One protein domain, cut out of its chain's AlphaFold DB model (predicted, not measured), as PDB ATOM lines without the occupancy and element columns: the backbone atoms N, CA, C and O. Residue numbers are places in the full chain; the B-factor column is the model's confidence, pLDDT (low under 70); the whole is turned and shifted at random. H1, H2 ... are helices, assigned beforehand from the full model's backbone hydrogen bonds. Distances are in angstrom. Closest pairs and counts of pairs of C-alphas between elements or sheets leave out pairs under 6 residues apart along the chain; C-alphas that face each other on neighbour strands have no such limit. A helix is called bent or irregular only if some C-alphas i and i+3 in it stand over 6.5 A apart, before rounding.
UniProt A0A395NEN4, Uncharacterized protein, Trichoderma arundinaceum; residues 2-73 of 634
ATOM      1  N   GLU A   2       3.784 -93.229  50.616       91.62
ATOM      2  CA  GLU A   2       2.965 -94.150  49.829       91.62
ATOM      3  C   GLU A   2       1.469 -94.046  50.148       91.62
ATOM      4  O   GLU A   2       0.687 -93.919  49.220       91.62
ATOM      5  N   ALA A   3       1.047 -94.000  51.419       93.19
ATOM      6  CA  ALA A   3      -0.381 -93.936  51.772       93.19
ATOM      7  C   ALA A   3      -1.125 -92.742  51.128       93.19
ATOM      8  O   ALA A   3      -2.231 -92.896  50.616       93.19
ATOM      9  N   THR A   4      -0.493 -91.564  51.076       95.06
ATOM     10  CA  THR A   4      -1.034 -90.380  50.384       95.06
ATOM     11  C   THR A   4      -1.041 -90.523  48.859       95.06
ATOM     12  O   THR A   4      -1.931 -89.985  48.204       95.06
ATOM     13  N   LEU A   5      -0.089 -91.267  48.287       97.19
ATOM     14  CA  LEU A   5      -0.062 -91.580  46.856       97.19
ATOM     15  C   LEU A   5      -1.143 -92.609  46.492       97.19
ATOM     16  O   LEU A   5      -1.873 -92.394  45.534       97.19
ATOM     17  N   LEU A   6      -1.292 -93.676  47.282       97.81
ATOM     18  CA  LEU A   6      -2.337 -94.689  47.120       97.81
ATOM     19  C   LEU A   6      -3.729 -94.063  47.214       97.81
ATOM     20  O   LEU A   6      -4.553 -94.309  46.341       97.81
ATOM     21  N   ASN A   7      -3.977 -93.190  48.197       97.25
ATOM     22  CA  ASN A   7      -5.253 -92.480  48.298       97.25
ATOM     23  C   ASN A   7      -5.522 -91.607  47.057       97.25
ATOM     24  O   ASN A   7      -6.609 -91.661  46.495       97.25
ATOM     25  N   SER A   8      -4.513 -90.874  46.568       96.75
ATOM     26  CA  SER A   8      -4.612 -90.085  45.328       96.75
ATOM     27  C   SER A   8      -4.872 -90.948  44.081       96.75
ATOM     28  O   SER A   8      -5.605 -90.535  43.183       96.75
ATOM     29  N   LEU A   9      -4.323 -92.167  44.030       98.06
ATOM     30  CA  LEU A   9      -4.599 -93.133  42.964       98.06
ATOM     31  C   LEU A   9      -6.020 -93.705  43.061       98.06
ATOM     32  O   LEU A   9      -6.684 -93.779  42.033       98.06
ATOM     33  N   HIS A  10      -6.513 -94.033  44.260       98.12
ATOM     34  CA  HIS A  10      -7.903 -94.457  44.466       98.12
ATOM     35  C   HIS A  10      -8.889 -93.364  44.048       98.12
ATOM     36  O   HIS A  10      -9.656 -93.591  43.120       98.12
ATOM     37  N   THR A  11      -8.760 -92.139  44.573       98.06
ATOM     38  CA  THR A  11      -9.587 -90.992  44.143       98.06
ATOM     39  C   THR A  11      -9.526 -90.766  42.627       98.06
ATOM     40  O   THR A  11     -10.500 -90.320  42.020       98.06
ATOM     41  N   LYS A  12      -8.396 -91.089  41.977       98.12
ATOM     42  CA  LYS A  12      -8.274 -90.986  40.520       98.12
ATOM     43  C   LYS A  12      -8.931 -92.142  39.754       98.12
ATOM     44  O   LYS A  12      -9.375 -91.917  38.629       98.12
ATOM     45  N   LEU A  13      -9.006 -93.341  40.328       98.31
ATOM     46  CA  LEU A  13      -9.805 -94.447  39.793       98.31
ATOM     47  C   LEU A  13     -11.300 -94.143  39.942       98.31
ATOM     48  O   LEU A  13     -12.019 -94.256  38.954       98.31
ATOM     49  N   ASP A  14     -11.732 -93.637  41.099       98.12
ATOM     50  CA  ASP A  14     -13.122 -93.242  41.365       98.12
ATOM     51  C   ASP A  14     -13.599 -92.152  40.375       98.12
ATOM     52  O   ASP A  14     -14.680 -92.245  39.790       98.12
ATOM     53  N   ASP A  15     -12.752 -91.149  40.099       98.06
ATOM     54  CA  ASP A  15     -12.974 -90.113  39.072       98.06
ATOM     55  C   ASP A  15     -13.129 -90.692  37.652       98.06
ATOM     56  O   ASP A  15     -13.892 -90.164  36.839       98.06
ATOM     57  N   LEU A  16     -12.399 -91.764  37.330       98.06
ATOM     58  CA  LEU A  16     -12.465 -92.427  36.026       98.06
ATOM     59  C   LEU A  16     -13.680 -93.358  35.916       98.06
ATOM     60  O   LEU A  16     -14.322 -93.373  34.866       98.06
ATOM     61  N   GLU A  17     -14.040 -94.073  36.983       97.12
ATOM     62  CA  GLU A  17     -15.252 -94.894  37.036       97.12
ATOM     63  C   GLU A  17     -16.510 -94.022  36.956       97.12
ATOM     64  O   GLU A  17     -17.372 -94.277  36.116       97.12
ATOM     65  N   GLY A  18     -16.576 -92.918  37.711       97.25
ATOM     66  CA  GLY A  18     -17.669 -91.948  37.613       97.25
ATOM     67  C   GLY A  18     -17.841 -91.379  36.197       97.25
ATOM     68  O   GLY A  18     -18.966 -91.248  35.711       97.25
ATOM     69  N   LYS A  19     -16.737 -91.116  35.483       97.69
ATOM     70  CA  LYS A  19     -16.763 -90.667  34.076       97.69
ATOM     71  C   LYS A  19     -17.180 -91.766  33.103       97.69
ATOM     72  O   LYS A  19     -17.941 -91.488  32.179       97.69
ATOM     73  N   MET A  20     -16.725 -93.001  33.312       96.19
ATOM     74  CA  MET A  20     -17.156 -94.161  32.527       96.19
ATOM     75  C   MET A  20     -18.661 -94.407  32.689       96.19
ATOM     76  O   MET A  20     -19.352 -94.634  31.697       96.19
ATOM     77  N   LEU A  21     -19.176 -94.321  33.919       95.38
ATOM     78  CA  LEU A  21     -20.602 -94.431  34.213       95.38
ATOM     79  C   LEU A  21     -21.387 -93.289  33.559       95.38
ATOM     80  O   LEU A  21     -22.344 -93.567  32.843       95.38
ATOM     81  N   ALA A  22     -20.968 -92.030  33.715       94.25
ATOM     82  CA  ALA A  22     -21.642 -90.885  33.095       94.25
ATOM     83  C   ALA A  22     -21.717 -91.001  31.558       94.25
ATOM     84  O   ALA A  22     -22.794 -90.857  30.985       94.25
ATOM     85  N   TYR A  23     -20.606 -91.343  30.895       96.19
ATOM     86  CA  TYR A  23     -20.574 -91.568  29.444       96.19
ATOM     87  C   TYR A  23     -21.457 -92.749  29.012       96.19
ATOM     88  O   TYR A  23     -22.136 -92.692  27.988       96.19
ATOM     89  N   ARG A  24     -21.508 -93.818  29.816       94.50
ATOM     90  CA  ARG A  24     -22.420 -94.945  29.597       94.50
ATOM     91  C   ARG A  24     -23.892 -94.519  29.706       94.50
ATOM     92  O   ARG A  24     -24.683 -94.944  28.870       94.50
ATOM     93  N   TYR A  25     -24.268 -93.718  30.705       93.94
ATOM     94  CA  TYR A  25     -25.637 -93.200  30.838       93.94
ATOM     95  C   TYR A  25     -26.035 -92.339  29.633       93.94
ATOM     96  O   TYR A  25     -27.151 -92.475  29.134       93.94
ATOM     97  N   ASP A  26     -25.119 -91.509  29.129       95.44
ATOM     98  CA  ASP A  26     -25.348 -90.666  27.951       95.44
ATOM     99  C   ASP A  26     -25.608 -91.521  26.694       95.44
ATOM    100  O   ASP A  26     -26.661 -91.397  26.071       95.44
ATOM    101  N   LEU A  27     -24.745 -92.512  26.415       95.00
ATOM    102  CA  LEU A  27     -24.934 -93.479  25.319       95.00
ATOM    103  C   LEU A  27     -26.259 -94.258  25.400       95.00
ATOM    104  O   LEU A  27     -26.863 -94.567  24.372       95.00
ATOM    105  N   ILE A  28     -26.707 -94.611  26.608       93.56
ATOM    106  CA  ILE A  28     -27.976 -95.322  26.822       93.56
ATOM    107  C   ILE A  28     -29.165 -94.382  26.605       93.56
ATOM    108  O   ILE A  28     -30.151 -94.786  25.989       93.56
ATOM    109  N   THR A  29     -29.046 -93.123  27.027       93.19
ATOM    110  CA  THR A  29     -30.059 -92.087  26.787       93.19
ATOM    111  C   THR A  29     -30.178 -91.777  25.292       93.19
ATOM    112  O   THR A  29     -31.289 -91.685  24.778       93.19
ATOM    113  N   ASP A  30     -29.063 -91.688  24.561       95.19
ATOM    114  CA  ASP A  30     -29.057 -91.516  23.103       95.19
ATOM    115  C   ASP A  30     -29.636 -92.717  22.358       95.19
ATOM    116  O   ASP A  30     -30.427 -92.540  21.430       95.19
ATOM    117  N   PHE A  31     -29.316 -93.940  22.789       94.12
ATOM    118  CA  PHE A  31     -29.956 -95.137  22.247       94.12
ATOM    119  C   PHE A  31     -31.473 -95.114  22.477       94.12
ATOM    120  O   PHE A  31     -32.226 -95.395  21.548       94.12
ATOM    121  N   GLN A  32     -31.937 -94.740  23.675       91.75
ATOM    122  CA  GLN A  32     -33.364 -94.629  23.993       91.75
ATOM    123  C   GLN A  32     -34.059 -93.524  23.187       91.75
ATOM    124  O   GLN A  32     -35.143 -93.767  22.660       91.75
ATOM    125  N   ARG A  33     -33.428 -92.349  23.025       95.06
ATOM    126  CA  ARG A  33     -33.908 -91.270  22.141       95.06
ATOM    127  C   ARG A  33     -34.094 -91.792  20.713       95.06
ATOM    128  O   ARG A  33     -35.213 -91.801  20.214       95.06
ATOM    129  N   TYR A  34     -33.037 -92.340  20.112       95.56
ATOM    130  CA  TYR A  34     -33.074 -92.893  18.754       95.56
ATOM    131  C   TYR A  34     -34.092 -94.036  18.593       95.56
ATOM    132  O   TYR A  34     -34.779 -94.122  17.575       95.56
ATOM    133  N   TYR A  35     -34.216 -94.910  19.595       93.06
ATOM    134  CA  TYR A  35     -35.174 -96.015  19.607       93.06
ATOM    135  C   TYR A  35     -36.626 -95.522  19.652       93.06
ATOM    136  O   TYR A  35     -37.455 -95.994  18.872       93.06
ATOM    137  N   HIS A  36     -36.937 -94.546  20.510       92.88
ATOM    138  CA  HIS A  36     -38.261 -93.930  20.548       92.88
ATOM    139  C   HIS A  36     -38.562 -93.151  19.265       92.88
ATOM    140  O   HIS A  36     -39.632 -93.361  18.697       92.88
ATOM    141  N   ASP A  37     -37.625 -92.341  18.764       95.50
ATOM    142  CA  ASP A  37     -37.772 -91.581  17.516       95.50
ATOM    143  C   ASP A  37     -38.075 -92.506  16.327       95.50
ATOM    144  O   ASP A  37     -39.029 -92.266  15.584       95.50
ATOM    145  N   LEU A  38     -37.344 -93.621  16.197       95.12
ATOM    146  CA  LEU A  38     -37.560 -94.644  15.165       95.12
ATOM    147  C   LEU A  38     -38.920 -95.360  15.286       95.12
ATOM    148  O   LEU A  38     -39.431 -95.885  14.294       95.12
ATOM    149  N   LEU A  39     -39.511 -95.384  16.482       93.44
ATOM    150  CA  LEU A  39     -40.845 -95.930  16.738       93.44
ATOM    151  C   LEU A  39     -41.964 -94.875  16.684       93.44
ATOM    152  O   LEU A  39     -43.141 -95.250  16.703       93.44
ATOM    153  N   THR A  40     -41.657 -93.577  16.560       93.81
ATOM    154  CA  THR A  40     -42.701 -92.556  16.381       93.81
ATOM    155  C   THR A  40     -43.479 -92.791  15.083       93.81
ATOM    156  O   THR A  40     -42.923 -93.058  14.019       93.81
ATOM    157  N   GLY A  41     -44.811 -92.762  15.169       89.81
ATOM    158  CA  GLY A  41     -45.699 -93.058  14.037       89.81
ATOM    159  C   GLY A  41     -45.784 -94.539  13.626       89.81
ATOM    160  O   GLY A  41     -46.618 -94.878  12.785       89.81
ATOM    161  N   VAL A  42     -44.992 -95.438  14.221       93.19
ATOM    162  CA  VAL A  42     -45.095 -96.888  13.994       93.19
ATOM    163  C   VAL A  42     -46.311 -97.449  14.743       93.19
ATOM    164  O   VAL A  42     -46.665 -97.005  15.834       93.19
ATOM    165  N   ASN A  43     -46.989 -98.446  14.164       93.81
ATOM    166  CA  ASN A  43     -48.129 -99.089  14.820       93.81
ATOM    167  C   ASN A  43     -47.684 -99.782  16.131       93.81
ATOM    168  O   ASN A  43     -46.697-100.521  16.102       93.81
ATOM    169  N   PRO A  44     -48.411 -99.646  17.260       90.50
ATOM    170  CA  PRO A  44     -47.978-100.182  18.555       90.50
ATOM    171  C   PRO A  44     -47.801-101.711  18.582       90.50
ATOM    172  O   PRO A  44     -46.970-102.219  19.334       90.50
ATOM    173  N   SER A  45     -48.512-102.462  17.730       91.56
ATOM    174  CA  SER A  45     -48.297-103.915  17.589       91.56
ATOM    175  C   SER A  45     -46.978-104.269  16.889       91.56
ATOM    176  O   SER A  45     -46.420-105.337  17.126       91.56
ATOM    177  N   VAL A  46     -46.452-103.363  16.058       92.94
ATOM    178  CA  VAL A  46     -45.141-103.490  15.412       92.94
ATOM    179  C   VAL A  46     -44.046-102.993  16.355       92.94
ATOM    180  O   VAL A  46     -43.040-103.678  16.503       92.94
ATOM    181  N   ALA A  47     -44.269-101.886  17.072       91.44
ATOM    182  CA  ALA A  47     -43.344-101.377  18.089       91.44
ATOM    183  C   ALA A  47     -43.051-102.426  19.178       91.44
ATOM    184  O   ALA A  47     -41.904-102.832  19.345       91.44
ATOM    185  N   THR A  48     -44.087-102.989  19.808       90.88
ATOM    186  CA  THR A  48     -43.947-104.070  20.812       90.88
ATOM    187  C   THR A  48     -43.455-105.409  20.233       90.88
ATOM    188  O   THR A  48     -43.125-106.338  20.976       90.88
ATOM    189  N   SER A  49     -43.407-105.553  18.904       94.31
ATOM    190  CA  SER A  49     -42.758-106.685  18.228       94.31
ATOM    191  C   SER A  49     -41.257-106.431  18.038       94.31
ATOM    192  O   SER A  49     -40.452-107.319  18.314       94.31
ATOM    193  N   ILE A  50     -40.877-105.206  17.654       92.88
ATOM    194  CA  ILE A  50     -39.483-104.744  17.567       92.88
ATOM    195  C   ILE A  50     -38.822-104.791  18.950       92.88
ATOM    196  O   ILE A  50     -37.737-105.344  19.076       92.88
ATOM    197  N   GLU A  51     -39.510-104.320  19.988       89.25
ATOM    198  CA  GLU A  51     -39.104-104.388  21.398       89.25
ATOM    199  C   GLU A  51     -38.756-105.824  21.829       89.25
ATOM    200  O   GLU A  51     -37.642-106.121  22.263       89.25
ATOM    201  N   ARG A  52     -39.673-106.770  21.586       90.31
ATOM    202  CA  ARG A  52     -39.464-108.196  21.876       90.31
ATOM    203  C   ARG A  52     -38.348-108.825  21.031       90.31
ATOM    204  O   ARG A  52     -37.731-109.790  21.475       90.31
ATOM    205  N   ALA A  53     -38.094-108.307  19.830       92.94
ATOM    206  CA  ALA A  53     -37.029-108.777  18.944       92.94
ATOM    207  C   ALA A  53     -35.648-108.188  19.289       92.94
ATOM    208  O   ALA A  53     -34.641-108.870  19.095       92.94
ATOM    209  N   ILE A  54     -35.579-106.961  19.819       91.00
ATOM    210  CA  ILE A  54     -34.323-106.296  20.193       91.00
ATOM    211  C   ILE A  54     -33.873-106.652  21.616       91.00
ATOM    212  O   ILE A  54     -32.668-106.769  21.840       91.00
ATOM    213  N   ALA A  55     -34.799-106.947  22.537       87.69
ATOM    214  CA  ALA A  55     -34.505-107.414  23.897       87.69
ATOM    215  C   ALA A  55     -33.426-108.528  23.989       87.69
ATOM    216  O   ALA A  55     -32.448-108.344  24.718       87.69
ATOM    217  N   PRO A  56     -33.493-109.649  23.232       89.31
ATOM    218  CA  PRO A  56     -32.432-110.663  23.257       89.31
ATOM    219  C   PRO A  56     -31.090-110.178  22.682       89.31
ATOM    220  O   PRO A  56     -30.050-110.756  22.994       89.31
ATOM    221  N   SER A  57     -31.068-109.115  21.870       89.06
ATOM    222  CA  SER A  57     -29.821-108.580  21.305       89.06
ATOM    223  C   SER A  57     -28.953-107.865  22.347       89.06
ATOM    224  O   SER A  57     -27.728-107.873  22.207       89.06
ATOM    225  N   PHE A  58     -29.544-107.339  23.432       85.94
ATOM    226  CA  PHE A  58     -28.820-106.668  24.521       85.94
ATOM    227  C   PHE A  58     -27.873-107.596  25.296       85.94
ATOM    228  O   PHE A  58     -26.943-107.120  25.946       85.94
ATOM    229  N   VAL A  59     -28.028-108.920  25.172       87.75
ATOM    230  CA  VAL A  59     -27.063-109.901  25.700       87.75
ATOM    231  C   VAL A  59     -25.675-109.729  25.062       87.75
ATOM    232  O   VAL A  59     -24.669-109.956  25.728       87.75
ATOM    233  N   ASN A  60     -25.603-109.247  23.814       90.50
ATOM    234  CA  ASN A  60     -24.341-108.958  23.120       90.50
ATOM    235  C   ASN A  60     -23.687-107.633  23.563       90.50
ATOM    236  O   ASN A  60     -22.553-107.356  23.179       90.50
ATOM    237  N   TYR A  61     -24.381-106.815  24.366       88.56
ATOM    238  CA  TYR A  61     -23.951-105.474  24.777       88.56
ATOM    239  C   TYR A  61     -23.916-105.338  26.315       88.56
ATOM    240  O   TYR A  61     -24.612-104.489  26.885       88.56
ATOM    241  N   PRO A  62     -23.104-106.154  27.024       84.19
ATOM    242  CA  PRO A  62     -23.096-106.214  28.490       84.19
ATOM    243  C   PRO A  62     -22.762-104.869  29.151       84.19
ATOM    244  O   PRO A  62     -23.298-104.565  30.214       84.19
ATOM    245  N   THR A  63     -21.945-104.034  28.501       84.56
ATOM    246  CA  THR A  63     -21.581-102.685  28.967       84.56
ATOM    247  C   THR A  63     -22.772-101.724  29.032       84.56
ATOM    248  O   THR A  63     -22.712-100.747  29.767       84.56
ATOM    249  N   LEU A  64     -23.857-101.986  28.292       81.50
ATOM    250  CA  LEU A  64     -25.077-101.171  28.317       81.50
ATOM    251  C   LEU A  64     -26.173-101.827  29.174       81.50
ATOM    252  O   LEU A  64     -26.819-101.155  29.982       81.50
ATOM    253  N   ARG A  65     -26.320-103.153  29.049       74.50
ATOM    254  CA  ARG A  65     -27.465-103.950  29.518       74.50
ATOM    255  C   ARG A  65     -28.020-103.627  30.924       74.50
ATOM    256  O   ARG A  65     -29.230-103.439  30.988       74.50
ATOM    257  N   PRO A  66     -27.231-103.534  32.020       61.44
ATOM    258  CA  PRO A  66     -27.794-103.336  33.366       61.44
ATOM    259  C   PRO A  66     -28.740-102.137  33.564       61.44
ATOM    260  O   PRO A  66     -29.567-102.198  34.463       61.44
ATOM    261  N   GLU A  67     -28.650-101.085  32.741       64.19
ATOM    262  CA  GLU A  67     -29.537 -99.911  32.859       64.19
ATOM    263  C   GLU A  67     -30.757 -99.993  31.925       64.19
ATOM    264  O   GLU A  67     -31.786 -99.379  32.184       64.19
ATOM    265  N   LEU A  68     -30.680-100.785  30.849       60.41
ATOM    266  CA  LEU A  68     -31.781-100.930  29.891       60.41
ATOM    267  C   LEU A  68     -32.975-101.650  30.539       60.41
ATOM    268  O   LEU A  68     -34.089-101.136  30.501       60.41
ATOM    269  N   GLU A  69     -32.729-102.753  31.257       59.16
ATOM    270  CA  GLU A  69     -33.778-103.459  32.020       59.16
ATOM    271  C   GLU A  69     -34.329-102.605  33.192       59.16
ATOM    272  O   GLU A  69     -35.482-102.766  33.606       59.16
ATOM    273  N   ALA A  70     -33.543-101.647  33.706       58.56
ATOM    274  CA  ALA A  70     -33.982-100.687  34.723       58.56
ATOM    275  C   ALA A  70     -34.856 -99.556  34.141       58.56
ATOM    276  O   ALA A  70     -35.754 -99.063  34.829       58.56
ATOM    277  N   ALA A  71     -34.632 -99.169  32.882       54.31
ATOM    278  CA  ALA A  71     -35.424 -98.168  32.173       54.31
ATOM    279  C   ALA A  71     -36.772 -98.721  31.681       54.31
ATOM    280  O   ALA A  71     -37.795 -98.066  31.884       54.31
ATOM    281  N   ASP A  72     -36.806 -99.947  31.146       53.69
ATOM    282  CA  ASP A  72     -38.060-100.633  30.784       53.69
ATOM    283  C   ASP A  72     -38.992-100.768  32.009       53.69
ATOM    284  O   ASP A  72     -40.211-100.621  31.915       53.69
ATOM    285  N   SER A  73     -38.401-100.937  33.198       50.50
ATOM    286  CA  SER A  73     -39.100-100.983  34.491       50.50
ATOM    287  C   SER A  73     -39.645 -99.626  34.984       50.50
ATOM    288  O   SER A  73     -40.258 -99.576  36.052       50.50
TER     289      SER A  73
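AT A GLANCE: This is residues 2 to 73 of the 634 residues of an uncharacterized protein of Trichoderma arundinaceum (UniProt A0A395NEN4). One long helix, H1, makes the length of the model, and the shorter H2 folds back beside its far part, with the short H3 folding back again near both. Residues 2 to 20 of H1 stick out as a straight arm. The printed part has 72 residues with three named helices, in the order H1, H2, H3, and is all helix. It is extended, with a radius of gyration of the C-alphas of 17.9 A and spans of 62 by 21 by 19 A.

HOW THE PARTS SIT: H1, residues 2 to 39, is close to but not clearly touching H2, residues 44 to 60; their closest C-alphas, of Leu 39 and Ala 47, are 6.1 A apart. They run opposite ways at a shallow tilt of 29 degrees. H3, residues 65 to 72, is close to but not clearly touching H1, with the closest C-alphas, of Ile 28 and Leu 68, 7.4 A apart, at a steep tilt of 48 degrees, the same way. H2 and H3 are close but not clearly touching, with the closest C-alphas, of Phe 58 and Arg 65, 5.8 A apart. Every O i to N i+4 pair of H1 is within hydrogen-bond range, against 6 of 13 in H2, where 9 of 14 O i to N i+3 pairs are, and 2 of 4 in H3.

IN THESE COORDINATES: H1 begins at C-alpha 2 (2.965, -94.150, 49.829) and is 54.9 A long. H2 is 25.6 A long and only just irregular, C-alphas 53 and 56 being 6.6 A apart. H3 is 11.2 A long and ends at C-alpha 72 (-38.060, -100.633, 30.784).

THE WHOLE: The C-alphas of Glu 2 and Asn 43, the two farthest apart, are 62.1 A apart. The printed part has no cut, and both links are tight. Residues 66 to 73 have pLDDT under 70.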